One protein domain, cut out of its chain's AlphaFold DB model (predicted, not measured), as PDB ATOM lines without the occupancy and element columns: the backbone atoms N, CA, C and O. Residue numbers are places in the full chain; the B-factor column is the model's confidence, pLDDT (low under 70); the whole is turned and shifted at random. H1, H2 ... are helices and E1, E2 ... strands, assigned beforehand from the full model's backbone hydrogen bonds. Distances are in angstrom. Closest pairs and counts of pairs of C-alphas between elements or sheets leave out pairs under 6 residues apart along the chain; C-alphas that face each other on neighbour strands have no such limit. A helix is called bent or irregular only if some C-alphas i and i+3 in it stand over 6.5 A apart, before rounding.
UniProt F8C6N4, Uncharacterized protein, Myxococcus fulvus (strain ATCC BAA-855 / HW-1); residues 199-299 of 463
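Overview. This is residues 199 to 299 of the 463 residues of an uncharacterized protein of Myxococcus fulvus (strain ATCC BAA-855 / HW-1) (UniProt F8C6N4). A small, three-stranded antiparallel sheet, E1 E2 E3, has H2 and H3 over one face, the sheet and these helices making two layers, and H4 packs on H2 and H3 away from the sheet, completing an up-and-down bundle of H2, H3 and H4 in which each helix runs against the one before. H1 packs across residues 252 to 257 of H2 and grazes the sheet. The printed part has 101 residues, ordered H1 E1 E2 E3 H2 H3 H4, of mixed class; the sheet E1 E2 E3 is a meander, each strand the antiparallel neighbour of the one before. It is compact, with a radius of gyration of the C-alphas of 12.6 A and spans of 33 by 31 by 25 A.

Along the chain. E2, residues 229 to 237, is 24.2 A long; E1 is 224 to 226 and E3 240 to 244. H2, 246 to 258, is 18.8 A long; H3 is 264 to 273. H1, 207 to 215, begins at C-alpha 207 (152.505, 183.881, 152.363). H4, 278 to 294, is 25.2 A long and ends at C-alpha 294 (156.925, 185.557, 175.019).

Arrangement. In the hairpin E1 and E2, N 224 and O 231 are 2.9 A apart; in the hairpin E2 and E3, N 234 and O 242 are 2.8 A apart, both within hydrogen-bond range. H2 and H3 run along the strands, at heights over the sheet of 11.6 A and 9.7 A. They touch, closest at the C-alphas of Ala 249 and Leu 266, 5.4 A. H3 and H4 touch, closest at the C-alphas of Ala 271 and Arg 281, 4.6 A. H1 touches H2, closest at the C-alphas of Ala 214 and Val 256, 5.4 A, at a steep tilt of 58 degrees. Every O i to N i+4 pair is within range in H1 and H2, against 4 of 6 in H3 and 11 of 13 in H4. H4 is irregular, with C-alphas 290 and 293 7.3 A apart, and H3 only just, with C-alphas 266 and 269 6.8 A apart.

Size, cuts and confidence. The C-alphas farthest apart, of Gly 239 and Glu 297, are 35.0 A apart. The printed part has no cut and no long link. Residues 226 to 228, 237 to 239 and 275 to 276 have pLDDT under 70.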
ATOM      1  N   CYS A 199     140.029 183.866 154.703       89.69
ATOM      2  CA  CYS A 199     140.800 182.651 154.926       89.69
ATOM      3  C   CYS A 199     140.019 181.724 155.855       89.69
ATOM      4  O   CYS A 199     139.848 182.010 157.047       89.69
ATOM      5  N   GLN A 200     139.523 180.627 155.298       88.88
ATOM      6  CA  GLN A 200     138.720 179.632 155.996       88.88
ATOM      7  C   GLN A 200     139.596 178.491 156.502       88.88
ATOM      8  O   GLN A 200     139.547 178.142 157.686       88.88
ATOM      9  N   GLU A 201     140.442 177.965 155.619       89.69
ATOM     10  CA  GLU A 201     141.232 176.762 155.865       89.69
ATOM     11  C   GLU A 201     142.736 177.052 156.000       89.69
ATOM     12  O   GLU A 201     143.249 177.993 155.396       89.69
ATOM     13  N   PRO A 202     143.498 176.221 156.740       90.44
ATOM     14  CA  PRO A 202     144.945 176.392 156.896       90.44
ATOM     15  C   PRO A 202     145.721 176.476 155.574       90.44
ATOM     16  O   PRO A 202     146.716 177.188 155.487       90.44
ATOM     17  N   ALA A 203     145.266 175.765 154.537       89.88
ATOM     18  CA  ALA A 203     145.902 175.761 153.218       89.88
ATOM     19  C   ALA A 203     145.731 177.087 152.449       89.88
ATOM     20  O   ALA A 203     146.445 177.322 151.476       89.88
ATOM     21  N   GLU A 204     144.805 177.945 152.877       90.06
ATOM     22  CA  GLU A 204     144.508 179.242 152.258       90.06
ATOM     23  C   GLU A 204     145.348 180.381 152.858       90.06
ATOM     24  O   GLU A 204     145.250 181.526 152.412       90.06
ATOM     25  N   VAL A 205     146.197 180.088 153.855       89.62
ATOM     26  CA  VAL A 205     147.122 181.063 154.444       89.62
ATOM     27  C   VAL A 205     148.101 181.546 153.373       89.62
ATOM     28  O   VAL A 205     149.086 180.882 153.045       89.62
ATOM     29  N   ALA A 206     147.841 182.731 152.822       89.06
ATOM     30  CA  ALA A 206     148.703 183.306 151.801       89.06
ATOM     31  C   ALA A 206     150.027 183.801 152.422       89.06
ATOM     32  O   ALA A 206     149.991 184.563 153.396       89.06
ATOM     33  N   PRO A 207     151.198 183.469 151.837       91.75
ATOM     34  CA  PRO A 207     152.505 183.881 152.363       91.75
ATOM     35  C   PRO A 207     152.647 185.394 152.570       91.75
ATOM     36  O   PRO A 207     153.269 185.837 153.529       91.75
ATOM     37  N   HIS A 208     152.021 186.190 151.703       91.12
ATOM     38  CA  HIS A 208     151.996 187.651 151.802       91.12
ATOM     39  C   HIS A 208     151.468 188.153 153.156       91.12
ATOM     40  O   HIS A 208     152.090 188.998 153.795       91.12
ATOM     41  N   TRP A 209     150.369 187.574 153.651       92.94
ATOM     42  CA  TRP A 209     149.789 187.949 154.944       92.94
ATOM     43  C   TRP A 209     150.680 187.573 156.126       92.94
ATOM     44  O   TRP A 209     150.729 188.309 157.112       92.94
ATOM     45  N   VAL A 210     151.425 186.470 156.008       95.25
ATOM     46  CA  VAL A 210     152.427 186.068 157.004       95.25
ATOM     47  C   VAL A 210     153.530 187.123 157.097       95.25
ATOM     48  O   VAL A 210     153.856 187.561 158.197       95.25
ATOM     49  N   GLU A 211     154.067 187.585 155.963       90.25
ATOM     50  CA  GLU A 211     155.128 188.605 155.938       90.25
ATOM     51  C   GLU A 211     154.645 189.964 156.469       90.25
ATOM     52  O   GLU A 211     155.331 190.614 157.267       90.25
ATOM     53  N   LEU A 212     153.444 190.398 156.079       88.56
ATOM     54  CA  LEU A 212     152.868 191.654 156.564       88.56
ATOM     55  C   LEU A 212     152.631 191.628 158.079       88.56
ATOM     56  O   LEU A 212     152.943 192.598 158.777       88.56
ATOM     57  N   LEU A 213     152.106 190.519 158.605       91.25
ATOM     58  CA  LEU A 213     151.902 190.356 160.042       91.25
ATOM     59  C   LEU A 213     153.220 190.192 160.790       91.25
ATOM     60  O   LEU A 213     153.343 190.744 161.876       91.25
ATOM     61  N   ALA A 214     154.213 189.493 160.240       91.38
ATOM     62  CA  ALA A 214     155.526 189.363 160.866       91.38
ATOM     63  C   ALA A 214     156.228 190.727 160.973       91.38
ATOM     64  O   ALA A 214     156.698 191.097 162.049       91.38
ATOM     65  N   SER A 215     156.213 191.515 159.895       86.12
ATOM     66  CA  SER A 215     156.956 192.779 159.782       86.12
ATOM     67  C   SER A 215     156.412 193.949 160.607       86.12
ATOM     68  O   SER A 215     157.190 194.824 160.978       86.12
ATOM     69  N   GLY A 216     155.112 194.008 160.906       83.38
ATOM     70  CA  GLY A 216     154.526 195.214 161.532       83.38
ATOM     71  C   GLY A 216     153.381 195.808 160.749       83.38
ATOM     72  O   GLY A 216     152.532 196.469 161.337       83.38
ATOM     73  N   THR A 217     153.387 195.561 159.446       82.38
ATOM     74  CA  THR A 217     152.568 196.272 158.470       82.38
ATOM     75  C   THR A 217     151.094 195.904 158.590       82.38
ATOM     76  O   THR A 217     150.246 196.787 158.549       82.38
ATOM     77  N   ALA A 218     150.785 194.624 158.819       86.44
ATOM     78  CA  ALA A 218     149.430 194.182 159.131       86.44
ATOM     79  C   ALA A 218     149.146 194.164 160.637       86.44
ATOM     80  O   ALA A 218     150.011 193.885 161.474       86.44
ATOM     81  N   THR A 219     147.881 194.405 160.973       87.44
ATOM     82  CA  THR A 219     147.350 194.417 162.337       87.44
ATOM     83  C   THR A 219     146.019 193.675 162.409       87.44
ATOM     84  O   THR A 219     145.237 193.680 161.461       87.44
ATOM     85  N   VAL A 220     145.755 193.038 163.550       88.50
ATOM     86  CA  VAL A 220     144.469 192.389 163.839       88.50
ATOM     87  C   VAL A 220     143.523 193.415 164.462       88.50
ATOM     88  O   VAL A 220     143.859 194.036 165.471       88.50
ATOM     89  N   GLN A 221     142.338 193.586 163.883       82.50
ATOM     90  CA  GLN A 221     141.363 194.625 164.235       82.50
ATOM     91  C   GLN A 221     140.266 194.087 165.170       82.50
ATOM     92  O   GLN A 221     139.070 194.238 164.925       82.50
ATOM     93  N   GLY A 222     140.676 193.432 166.259       84.06
ATOM     94  CA  GLY A 222     139.759 192.785 167.200       84.06
ATOM     95  C   GLY A 222     139.156 191.496 166.639       84.06
ATOM     96  O   GLY A 222     139.834 190.736 165.953       84.06
ATOM     97  N   TRP A 223     137.899 191.219 166.976       88.75
ATOM     98  CA  TRP A 223     137.155 190.060 166.485       88.75
ATOM     99  C   TRP A 223     135.655 190.349 166.500       88.75
ATOM    100  O   TRP A 223     135.179 191.222 167.229       88.75
ATOM    101  N   SER A 224     134.904 189.603 165.699       81.62
ATOM    102  CA  SER A 224     133.444 189.632 165.707       81.62
ATOM    103  C   SER A 224     132.890 188.215 165.690       81.62
ATOM    104  O   SER A 224     133.521 187.294 165.174       81.62
ATOM    105  N   ARG A 225     131.709 188.032 166.281       75.50
ATOM    106  CA  ARG A 225     130.981 186.766 166.233       75.50
ATOM    107  C   ARG A 225     129.568 187.032 165.750       75.50
ATOM    108  O   ARG A 225     128.835 187.781 166.393       75.50
ATOM    109  N   ASN A 226     129.189 186.402 164.646       66.81
ATOM    110  CA  ASN A 226     127.808 186.395 164.180       66.81
ATOM    111  C   ASN A 226     127.270 184.965 164.257       66.81
ATOM    112  O   ASN A 226     127.715 184.080 163.527       66.81
ATOM    113  N   GLY A 227     126.353 184.720 165.195       68.12
ATOM    114  CA  GLY A 227     125.921 183.363 165.525       68.12
ATOM    115  C   GLY A 227     127.096 182.498 165.988       68.12
ATOM    116  O   GLY A 227     127.677 182.756 167.043       68.12
ATOM    117  N   ASP A 228     127.429 181.484 165.188       64.25
ATOM    118  CA  ASP A 228     128.479 180.497 165.474       64.25
ATOM    119  C   ASP A 228     129.805 180.765 164.734       64.25
ATOM    120  O   ASP A 228     130.778 180.036 164.939       64.25
ATOM    121  N   GLU A 229     129.852 181.783 163.869       74.62
ATOM    122  CA  GLU A 229     131.032 182.103 163.064       74.62
ATOM    123  C   GLU A 229     131.839 183.223 163.732       74.62
ATOM    124  O   GLU A 229     131.399 184.374 163.823       74.62
ATOM    125  N   LEU A 230     133.020 182.861 164.234       85.88
ATOM    126  CA  LEU A 230     134.024 183.795 164.730       85.88
ATOM    127  C   LEU A 230     134.879 184.279 163.553       85.88
ATOM    128  O   LEU A 230     135.454 183.464 162.835       85.88
ATOM    129  N   ARG A 231     134.992 185.599 163.394       90.12
ATOM    130  CA  ARG A 231     135.810 186.249 162.364       90.12
ATOM    131  C   ARG A 231     136.833 187.169 163.010       90.12
ATOM    132  O   ARG A 231     136.485 187.984 163.872       90.12
ATOM    133  N   ILE A 232     138.081 187.045 162.575       91.88
ATOM    134  CA  ILE A 232     139.210 187.843 163.051       91.88
ATOM    135  C   ILE A 232     139.733 188.677 161.876       91.88
ATOM    136  O   ILE A 232     140.455 188.145 161.031       91.88
ATOM    137  N   PRO A 233     139.350 189.961 161.778       90.19
ATOM    138  CA  PRO A 233     139.788 190.818 160.686       90.19
ATOM    139  C   PRO A 233     141.266 191.193 160.845       90.19
ATOM    140  O   PRO A 233     141.694 191.698 161.886       90.19
ATOM    141  N   VAL A 234     142.040 190.991 159.784       90.25
ATOM    142  CA  VAL A 234     143.425 191.442 159.617       90.25
ATOM    143  C   VAL A 234     143.442 192.537 158.558       90.25
ATOM    144  O   VAL A 234     142.772 192.415 157.538       90.25
ATOM    145  N   SER A 235     144.193 193.613 158.776       85.81
ATOM    146  CA  SER A 235     144.343 194.690 157.795       85.81
ATOM    147  C   SER A 235     145.768 195.224 157.776       85.81
ATOM    148  O   SER A 235     146.372 195.420 158.834       85.81
ATOM    149  N   ALA A 236     146.297 195.452 156.575       78.88
ATOM    150  CA  ALA A 236     147.600 196.081 156.336       78.88
ATOM    151  C   ALA A 236     147.492 197.505 155.776       78.88
ATOM    152  O   ALA A 236     148.486 198.225 155.683       78.88
ATOM    153  N   GLY A 237     146.277 197.929 155.445       64.50
ATOM    154  CA  GLY A 237     146.004 199.216 154.846       64.50
ATOM    155  C   GLY A 237     144.632 199.234 154.183       64.50
ATOM    156  O   GLY A 237     143.854 198.285 154.338       64.50
ATOM    157  N   PRO A 238     144.332 200.306 153.436       54.97
ATOM    158  CA  PRO A 238     143.061 200.451 152.750       54.97
ATOM    159  C   PRO A 238     142.819 199.244 151.849       54.97
ATOM    160  O   PRO A 238     143.640 198.953 150.985       54.97
ATOM    161  N   GLY A 239     141.707 198.534 152.088       60.84
ATOM    162  CA  GLY A 239     141.209 197.356 151.348       60.84
ATOM    163  C   GLY A 239     142.170 196.201 151.103       60.84
ATOM    164  O   GLY A 239     141.828 195.245 150.402       60.84
ATOM    165  N   GLU A 240     143.330 196.268 151.729       75.75
ATOM    166  CA  GLU A 240     144.148 195.132 152.062       75.75
ATOM    167  C   GLU A 240     143.660 194.643 153.423       75.75
ATOM    168  O   GLU A 240     144.147 195.041 154.489       75.75
ATOM    169  N   SER A 241     142.629 193.801 153.366       83.38
ATOM    170  CA  SER A 241     142.037 193.130 154.514       83.38
ATOM    171  C   SER A 241     141.903 191.633 154.274       83.38
ATOM    172  O   SER A 241     141.839 191.176 153.136       83.38
ATOM    173  N   LEU A 242     141.872 190.878 155.365       89.38
ATOM    174  CA  LEU A 242     141.619 189.450 155.380       89.38
ATOM    175  C   LEU A 242     140.751 189.123 156.590       89.38
ATOM    176  O   LEU A 242     141.162 189.341 157.728       89.38
ATOM    177  N   ASP A 243     139.570 188.573 156.353       89.81
ATOM    178  CA  ASP A 243     138.774 187.948 157.400       89.81
ATOM    179  C   ASP A 243     139.313 186.542 157.652       89.81
ATOM    180  O   ASP A 243     139.327 185.690 156.765       89.81
ATOM    181  N   VAL A 244     139.752 186.284 158.879       92.44
ATOM    182  CA  VAL A 244     140.347 185.002 159.249       92.44
ATOM    183  C   VAL A 244     139.373 184.209 160.117       92.44
ATOM    184  O   VAL A 244     138.950 184.675 161.179       92.44
ATOM    185  N   LEU A 245     139.011 183.003 159.670       91.62
ATOM    186  CA  LEU A 245     138.204 182.049 160.441       91.62
ATOM    187  C   LEU A 245     139.073 181.218 161.404       91.62
ATOM    188  O   LEU A 245     140.296 181.183 161.257       91.62
ATOM    189  N   PRO A 246     138.482 180.507 162.389       91.31
ATOM    190  CA  PRO A 246     139.227 179.890 163.486       91.31
ATOM    191  C   PRO A 246     140.367 178.948 163.078       91.31
ATOM    192  O   PRO A 246     141.432 179.003 163.687       91.31
ATOM    193  N   ASN A 247     140.172 178.099 162.063       90.31
ATOM    194  CA  ASN A 247     141.211 177.163 161.614       90.31
ATOM    195  C   ASN A 247     142.382 177.910 160.966       90.31
ATOM    196  O   ASN A 247     143.539 177.684 161.325       90.31
ATOM    197  N   CYS A 248     142.079 178.836 160.054       93.69
ATOM    198  CA  CYS A 248     143.101 179.664 159.432       93.69
ATOM    199  C   CYS A 248     143.808 180.579 160.446       93.69
ATOM    200  O   CYS A 248     145.010 180.788 160.334       93.69
ATOM    201  N   ALA A 249     143.121 181.068 161.483       94.75
ATOM    202  CA  ALA A 249     143.725 181.925 162.506       94.75
ATOM    203  C   ALA A 249     144.847 181.218 163.273       94.75
ATOM    204  O   ALA A 249     145.888 181.824 163.534       94.75
ATOM    205  N   VAL A 250     144.663 179.931 163.587       94.69
ATOM    206  CA  VAL A 250     145.707 179.103 164.207       94.69
ATOM    207  C   VAL A 250     146.895 178.937 163.259       94.69
ATOM    208  O   VAL A 250     148.024 179.209 163.657       94.69
ATOM    209  N   ALA A 251     146.648 178.569 162.001       95.50
ATOM    210  CA  ALA A 251     147.707 178.356 161.013       95.50
ATOM    211  C   ALA A 251     148.484 179.644 160.679       95.50
ATOM    212  O   ALA A 251     149.713 179.648 160.628       95.50
ATOM    213  N   LEU A 252     147.775 180.763 160.514       96.25
ATOM    214  CA  LEU A 252     148.364 182.078 160.284       96.25
ATOM    215  C   LEU A 252     149.212 182.515 161.481       96.25
ATOM    216  O   LEU A 252     150.316 183.017 161.293       96.25
ATOM    217  N   TYR A 253     148.734 182.290 162.710       96.62
ATOM    218  CA  TYR A 253     149.532 182.548 163.905       96.62
ATOM    219  C   TYR A 253     150.820 181.726 163.913       96.62
ATOM    220  O   TYR A 253     151.882 182.283 164.175       96.62
ATOM    221  N   GLU A 254     150.742 180.422 163.639       95.50
ATOM    222  CA  GLU A 254     151.910 179.537 163.640       95.50
ATOM    223  C   GLU A 254     152.964 180.001 162.633       95.50
ATOM    224  O   GLU A 254     154.124 180.173 163.009       95.50
ATOM    225  N   ALA A 255     152.545 180.321 161.407       96.12
ATOM    226  CA  ALA A 255     153.434 180.830 160.368       96.12
ATOM    227  C   ALA A 255     154.102 182.166 160.757       96.12
ATOM    228  O   ALA A 255     155.283 182.380 160.483       96.12
ATOM    229  N   VAL A 256     153.377 183.072 161.425       95.88
ATOM    230  CA  VAL A 256     153.931 184.359 161.890       95.88
ATOM    231  C   VAL A 256     154.850 184.172 163.107       95.88
ATOM    232  O   VAL A 256     155.892 184.825 163.204       95.88
ATOM    233  N   ALA A 257     154.517 183.245 164.007       94.69
ATOM    234  CA  ALA A 257     155.330 182.910 165.173       94.69
ATOM    235  C   ALA A 257     156.675 182.284 164.776       94.69
ATOM    236  O   ALA A 257     157.694 182.600 165.388       94.69
ATOM    237  N   GLU A 258     156.717 181.477 163.712       94.62
ATOM    238  CA  GLU A 258     157.971 180.974 163.125       94.62
ATOM    239  C   GLU A 258     158.890 182.096 162.619       94.62
ATOM    240  O   GLU A 258     160.110 181.936 162.590       94.62
ATOM    241  N   ARG A 259     158.329 183.264 162.281       93.06
ATOM    242  CA  ARG A 259     159.081 184.482 161.934       93.06
ATOM    243  C   ARG A 259     159.421 185.357 163.146       93.06
ATOM    244  O   ARG A 259     159.914 186.469 162.978       93.06
ATOM    245  N   GLY A 260     159.190 184.862 164.363       90.94
ATOM    246  CA  GLY A 260     159.590 185.507 165.616       90.94
ATOM    247  C   GLY A 260     158.578 186.498 166.189       90.94
ATOM    248  O   GLY A 260     158.926 187.250 167.102       90.94
ATOM    249  N   ARG A 261     157.333 186.527 165.690       92.06
ATOM    250  CA  ARG A 261     156.291 187.428 166.204       92.06
ATOM    251  C   ARG A 261     155.048 186.685 166.683       92.06
ATOM    252  O   ARG A 261     154.415 185.949 165.941       92.06
ATOM    253  N   HIS A 262     154.626 186.974 167.912       92.06
ATOM    254  CA  HIS A 262     153.496 186.298 168.554       92.06
ATOM    255  C   HIS A 262     152.243 187.184 168.588       92.06
ATOM    256  O   HIS A 262     152.015 187.941 169.538       92.06
ATOM    257  N   VAL A 263     151.399 187.076 167.559       92.38
ATOM    258  CA  VAL A 263     150.172 187.882 167.396       92.38
ATOM    259  C   VAL A 263     148.998 187.251 168.158       92.38
ATOM    260  O   VAL A 263     148.165 186.547 167.590       92.38
ATOM    261  N   ARG A 264     148.937 187.468 169.478       91.81
ATOM    262  CA  ARG A 264     147.929 186.852 170.374       91.81
ATOM    263  C   ARG A 264     146.484 187.071 169.925       91.81
ATOM    264  O   ARG A 264     145.626 186.244 170.216       91.81
ATOM    265  N   GLU A 265     146.216 188.180 169.244       92.75
ATOM    266  CA  GLU A 265     144.891 188.576 168.782       92.75
ATOM    267  C   GLU A 265     144.296 187.569 167.780       92.75
ATOM    268  O   GLU A 265     143.077 187.510 167.654       92.75
ATOM    269  N   LEU A 266     145.124 186.724 167.145       93.94
ATOM    270  CA  LEU A 266     144.673 185.609 166.302       93.94
ATOM    271  C   LEU A 266     144.233 184.377 167.111       93.94
ATOM    272  O   LEU A 266     143.313 183.675 166.705       93.94
ATOM    273  N   LEU A 267     144.869 184.092 168.254       93.88
ATOM    274  CA  LEU A 267     144.615 182.859 169.015       93.88
ATOM    275  C   LEU A 267     143.599 183.027 170.135       93.88
ATOM    276  O   LEU A 267     142.763 182.151 170.344       93.88
ATOM    277  N   ILE A 268     143.695 184.118 170.897       93.12
ATOM    278  CA  ILE A 268     142.933 184.262 172.141       93.12
ATOM    279  C   ILE A 268     141.422 184.211 171.889       93.12
ATOM    280  O   ILE A 268     140.775 183.416 172.565       93.12
ATOM    281  N   PRO A 269     140.852 184.928 170.898       91.88
ATOM    282  CA  PRO A 269     139.422 184.825 170.614       91.88
ATOM    283  C   PRO A 269     139.005 183.409 170.197       91.88
ATOM    284  O   PRO A 269     137.952 182.932 170.605       91.88
ATOM    285  N   VAL A 270     139.847 182.694 169.440       91.75
ATOM    286  CA  VAL A 270     139.574 181.298 169.057       91.75
ATOM    287  C   VAL A 270     139.572 180.382 170.280       91.75
ATOM    288  O   VAL A 270     138.735 179.490 170.384       91.75
ATOM    289  N   ALA A 271     140.483 180.601 171.227       91.25
ATOM    290  CA  ALA A 271     140.564 179.806 172.445       91.25
ATOM    291  C   ALA A 271     139.409 180.097 173.424       91.25
ATOM    292  O   ALA A 271     138.910 179.167 174.063       91.25
ATOM    293  N   THR A 272     138.984 181.360 173.556       86.75
ATOM    294  CA  THR A 272     138.024 181.785 174.593       86.75
ATOM    295  C   THR A 272     136.577 181.865 174.111       86.75
ATOM    296  O   THR A 272     135.678 181.536 174.879       86.75
ATOM    297  N   GLU A 273     136.331 182.233 172.851       81.56
ATOM    298  CA  GLU A 273     134.982 182.567 172.357       81.56
ATOM    299  C   GLU A 273     134.340 181.479 171.487       81.56
ATOM    300  O   GLU A 273     133.127 181.521 171.241       81.56
ATOM    301  N   GLN A 274     135.133 180.517 170.998       73.94
ATOM    302  CA  GLN A 274     134.672 179.477 170.081       73.94
ATOM    303  C   GLN A 274     134.157 178.251 170.839       73.94
ATOM    304  O   GLN A 274     134.918 177.560 171.515       73.94
ATOM    305  N   TRP A 275     132.874 177.922 170.663       65.25
ATOM    306  CA  TRP A 275     132.233 176.802 171.371       65.25
ATOM    307  C   TRP A 275     131.993 175.561 170.498       65.25
ATOM    308  O   TRP A 275     131.997 174.451 171.021       65.25
ATOM    309  N   ARG A 276     131.816 175.710 169.173       63.19
ATOM    310  CA  ARG A 276     131.486 174.585 168.267       63.19
ATOM    311  C   ARG A 276     132.675 173.984 167.516       63.19
ATOM    312  O   ARG A 276     132.688 172.783 167.266       63.19
ATOM    313  N   ALA A 277     133.695 174.779 167.182       70.50
ATOM    314  CA  ALA A 277     134.903 174.273 166.519       70.50
ATOM    315  C   ALA A 277     135.925 173.786 167.561       70.50
ATOM    316  O   ALA A 277     136.945 174.431 167.807       70.50
ATOM    317  N   ALA A 278     135.621 172.655 168.207       75.81
ATOM    318  CA  ALA A 278     136.406 172.132 169.327       75.81
ATOM    319  C   ALA A 278     137.889 171.903 168.978       75.81
ATOM    320  O   ALA A 278     138.751 172.186 169.807       75.81
ATOM    321  N   GLY A 279     138.187 171.459 167.750       84.00
ATOM    322  CA  GLY A 279     139.561 171.267 167.271       84.00
ATOM    323  C   GLY A 279     140.357 172.574 167.224       84.00
ATOM    324  O   GLY A 279     141.399 172.674 167.869       84.00
ATOM    325  N   ALA A 280     139.828 173.600 166.547       85.88
ATOM    326  CA  ALA A 280     140.453 174.924 166.462       85.88
ATOM    327  C   ALA A 280     140.664 175.544 167.846       85.88
ATOM    328  O   ALA A 280     141.742 176.039 168.157       85.88
ATOM    329  N   ARG A 281     139.644 175.453 168.707       90.00
ATOM    330  CA  ARG A 281     139.687 175.941 170.087       90.00
ATOM    331  C   ARG A 281     140.807 175.272 170.887       90.00
ATOM    332  O   ARG A 281     141.568 175.952 171.571       90.00
ATOM    333  N   GLN A 282     140.909 173.943 170.810       90.44
ATOM    334  CA  GLN A 282     141.948 173.183 171.508       90.44
ATOM    335  C   GLN A 282     143.346 173.524 170.990       90.44
ATOM    336  O   GLN A 282     144.235 173.771 171.804       90.44
ATOM    337  N   ALA A 283     143.526 173.592 169.668       92.06
ATOM    338  CA  ALA A 283     144.798 173.957 169.051       92.06
ATOM    339  C   ALA A 283     145.223 175.384 169.436       92.06
ATOM    340  O   ALA A 283     146.336 175.586 169.926       92.06
ATOM    341  N   ALA A 284     144.306 176.350 169.323       94.12
ATOM    342  CA  ALA A 284     144.551 177.739 169.692       94.12
ATOM    343  C   ALA A 284     144.925 177.885 171.169       94.12
ATOM    344  O   ALA A 284     145.902 178.556 171.492       94.12
ATOM    345  N   GLY A 285     144.184 177.234 172.069       93.38
ATOM    346  CA  GLY A 285     144.473 177.298 173.498       93.38
ATOM    347  C   GLY A 285     145.783 176.606 173.873       93.38
ATOM    348  O   GLY A 285     146.569 177.178 174.622       93.38
ATOM    349  N   ALA A 286     146.073 175.425 173.317       93.62
ATOM    350  CA  ALA A 286     147.341 174.731 173.555       93.62
ATOM    351  C   ALA A 286     148.539 175.576 173.099       93.62
ATOM    352  O   ALA A 286     149.527 175.702 173.828       93.62
ATOM    353  N   ARG A 287     148.429 176.207 171.924       94.88
ATOM    354  CA  ARG A 287     149.470 177.094 171.408       94.88
ATOM    355  C   ARG A 287     149.602 178.369 172.238       94.88
ATOM    356  O   ARG A 287     150.713 178.725 172.619       94.88
ATOM    357  N   ALA A 288     148.487 179.012 172.581       95.00
ATOM    358  CA  ALA A 288     148.490 180.221 173.398       95.00
ATOM    359  C   ALA A 288     149.118 179.983 174.779       95.00
ATOM    360  O   ALA A 288     149.849 180.842 175.256       95.00
ATOM    361  N   VAL A 289     148.882 178.816 175.399       95.56
ATOM    362  CA  VAL A 289     149.518 178.423 176.668       95.56
ATOM    363  C   VAL A 289     151.032 178.297 176.526       95.56
ATOM    364  O   VAL A 289     151.757 178.792 177.390       95.56
ATOM    365  N   LYS A 290     151.508 177.645 175.458       94.38
ATOM    366  CA  LYS A 290     152.943 177.468 175.196       94.38
ATOM    367  C   LYS A 290     153.648 178.814 175.033       94.38
ATOM    368  O   LYS A 290     154.693 179.033 175.632       94.38
ATOM    369  N   ASP A 291     153.028 179.729 174.296       94.75
ATOM    370  CA  ASP A 291     153.659 180.988 173.903       94.75
ATOM    371  C   ASP A 291     153.485 182.103 174.960       94.75
ATOM    372  O   ASP A 291     153.931 183.233 174.755       94.75
ATOM    373  N   LEU A 292     152.890 181.803 176.128       94.56
ATOM    374  CA  LEU A 292     152.726 182.758 177.235       94.56
ATOM    375  C   LEU A 292     154.048 183.399 177.681       94.56
ATOM    376  O   LEU A 292     154.050 184.546 178.133       94.56
ATOM    377  N   GLU A 293     155.164 182.676 177.582       92.88
ATOM    378  CA  GLU A 293     156.483 183.159 178.002       92.88
ATOM    379  C   GLU A 293     157.022 184.316 177.151       92.88
ATOM    380  O   GLU A 293     157.840 185.094 177.640       92.88
ATOM    381  N   HIS A 294     156.511 184.488 175.929       92.25
ATOM    382  CA  HIS A 294     156.925 185.557 175.019       92.25
ATOM    383  C   HIS A 294     156.288 186.918 175.339       92.25
ATOM    384  O   HIS A 294     156.654 187.926 174.733       92.25
ATOM    385  N   TYR A 295     155.346 186.976 176.286       90.62
ATOM    386  CA  TYR A 295     154.658 188.211 176.658       90.62
ATOM    387  C   TYR A 295     155.229 188.831 177.945       90.62
ATOM    388  O   TYR A 295     155.578 188.107 178.884       90.62
ATOM    389  N   PRO A 296     155.248 190.177 178.055       91.00
ATOM    390  CA  PRO A 296     155.581 190.865 179.300       91.00
ATOM    391  C   PRO A 296     154.685 190.409 180.453       91.00
ATOM    392  O   PRO A 296     153.504 190.130 180.251       91.00
ATOM    393  N   GLU A 297     155.215 190.401 181.676       88.56
ATOM    394  CA  GLU A 297     154.567 189.806 182.854       88.56
ATOM    395  C   GLU A 297     153.103 190.225 183.054       88.56
ATOM    396  O   GLU A 297     152.239 189.366 183.228       88.56
ATOM    397  N   ALA A 298     152.805 191.525 182.964       83.88
ATOM    398  CA  ALA A 298     151.444 192.033 183.127       83.88
ATOM    399  C   ALA A 298     150.478 191.465 182.070       83.88
ATOM    400  O   ALA A 298     149.368 191.041 182.396       83.88
ATOM    401  N   GLN A 299     150.913 191.406 180.807       89.81
ATOM    402  CA  GLN A 299     150.118 190.831 179.721       89.81
ATOM    403  C   GLN A 299     150.005 189.315 179.867       89.81
ATOM    404  O   GLN A 299     148.918 188.765 179.715       89.81
TER     405      GLN A 299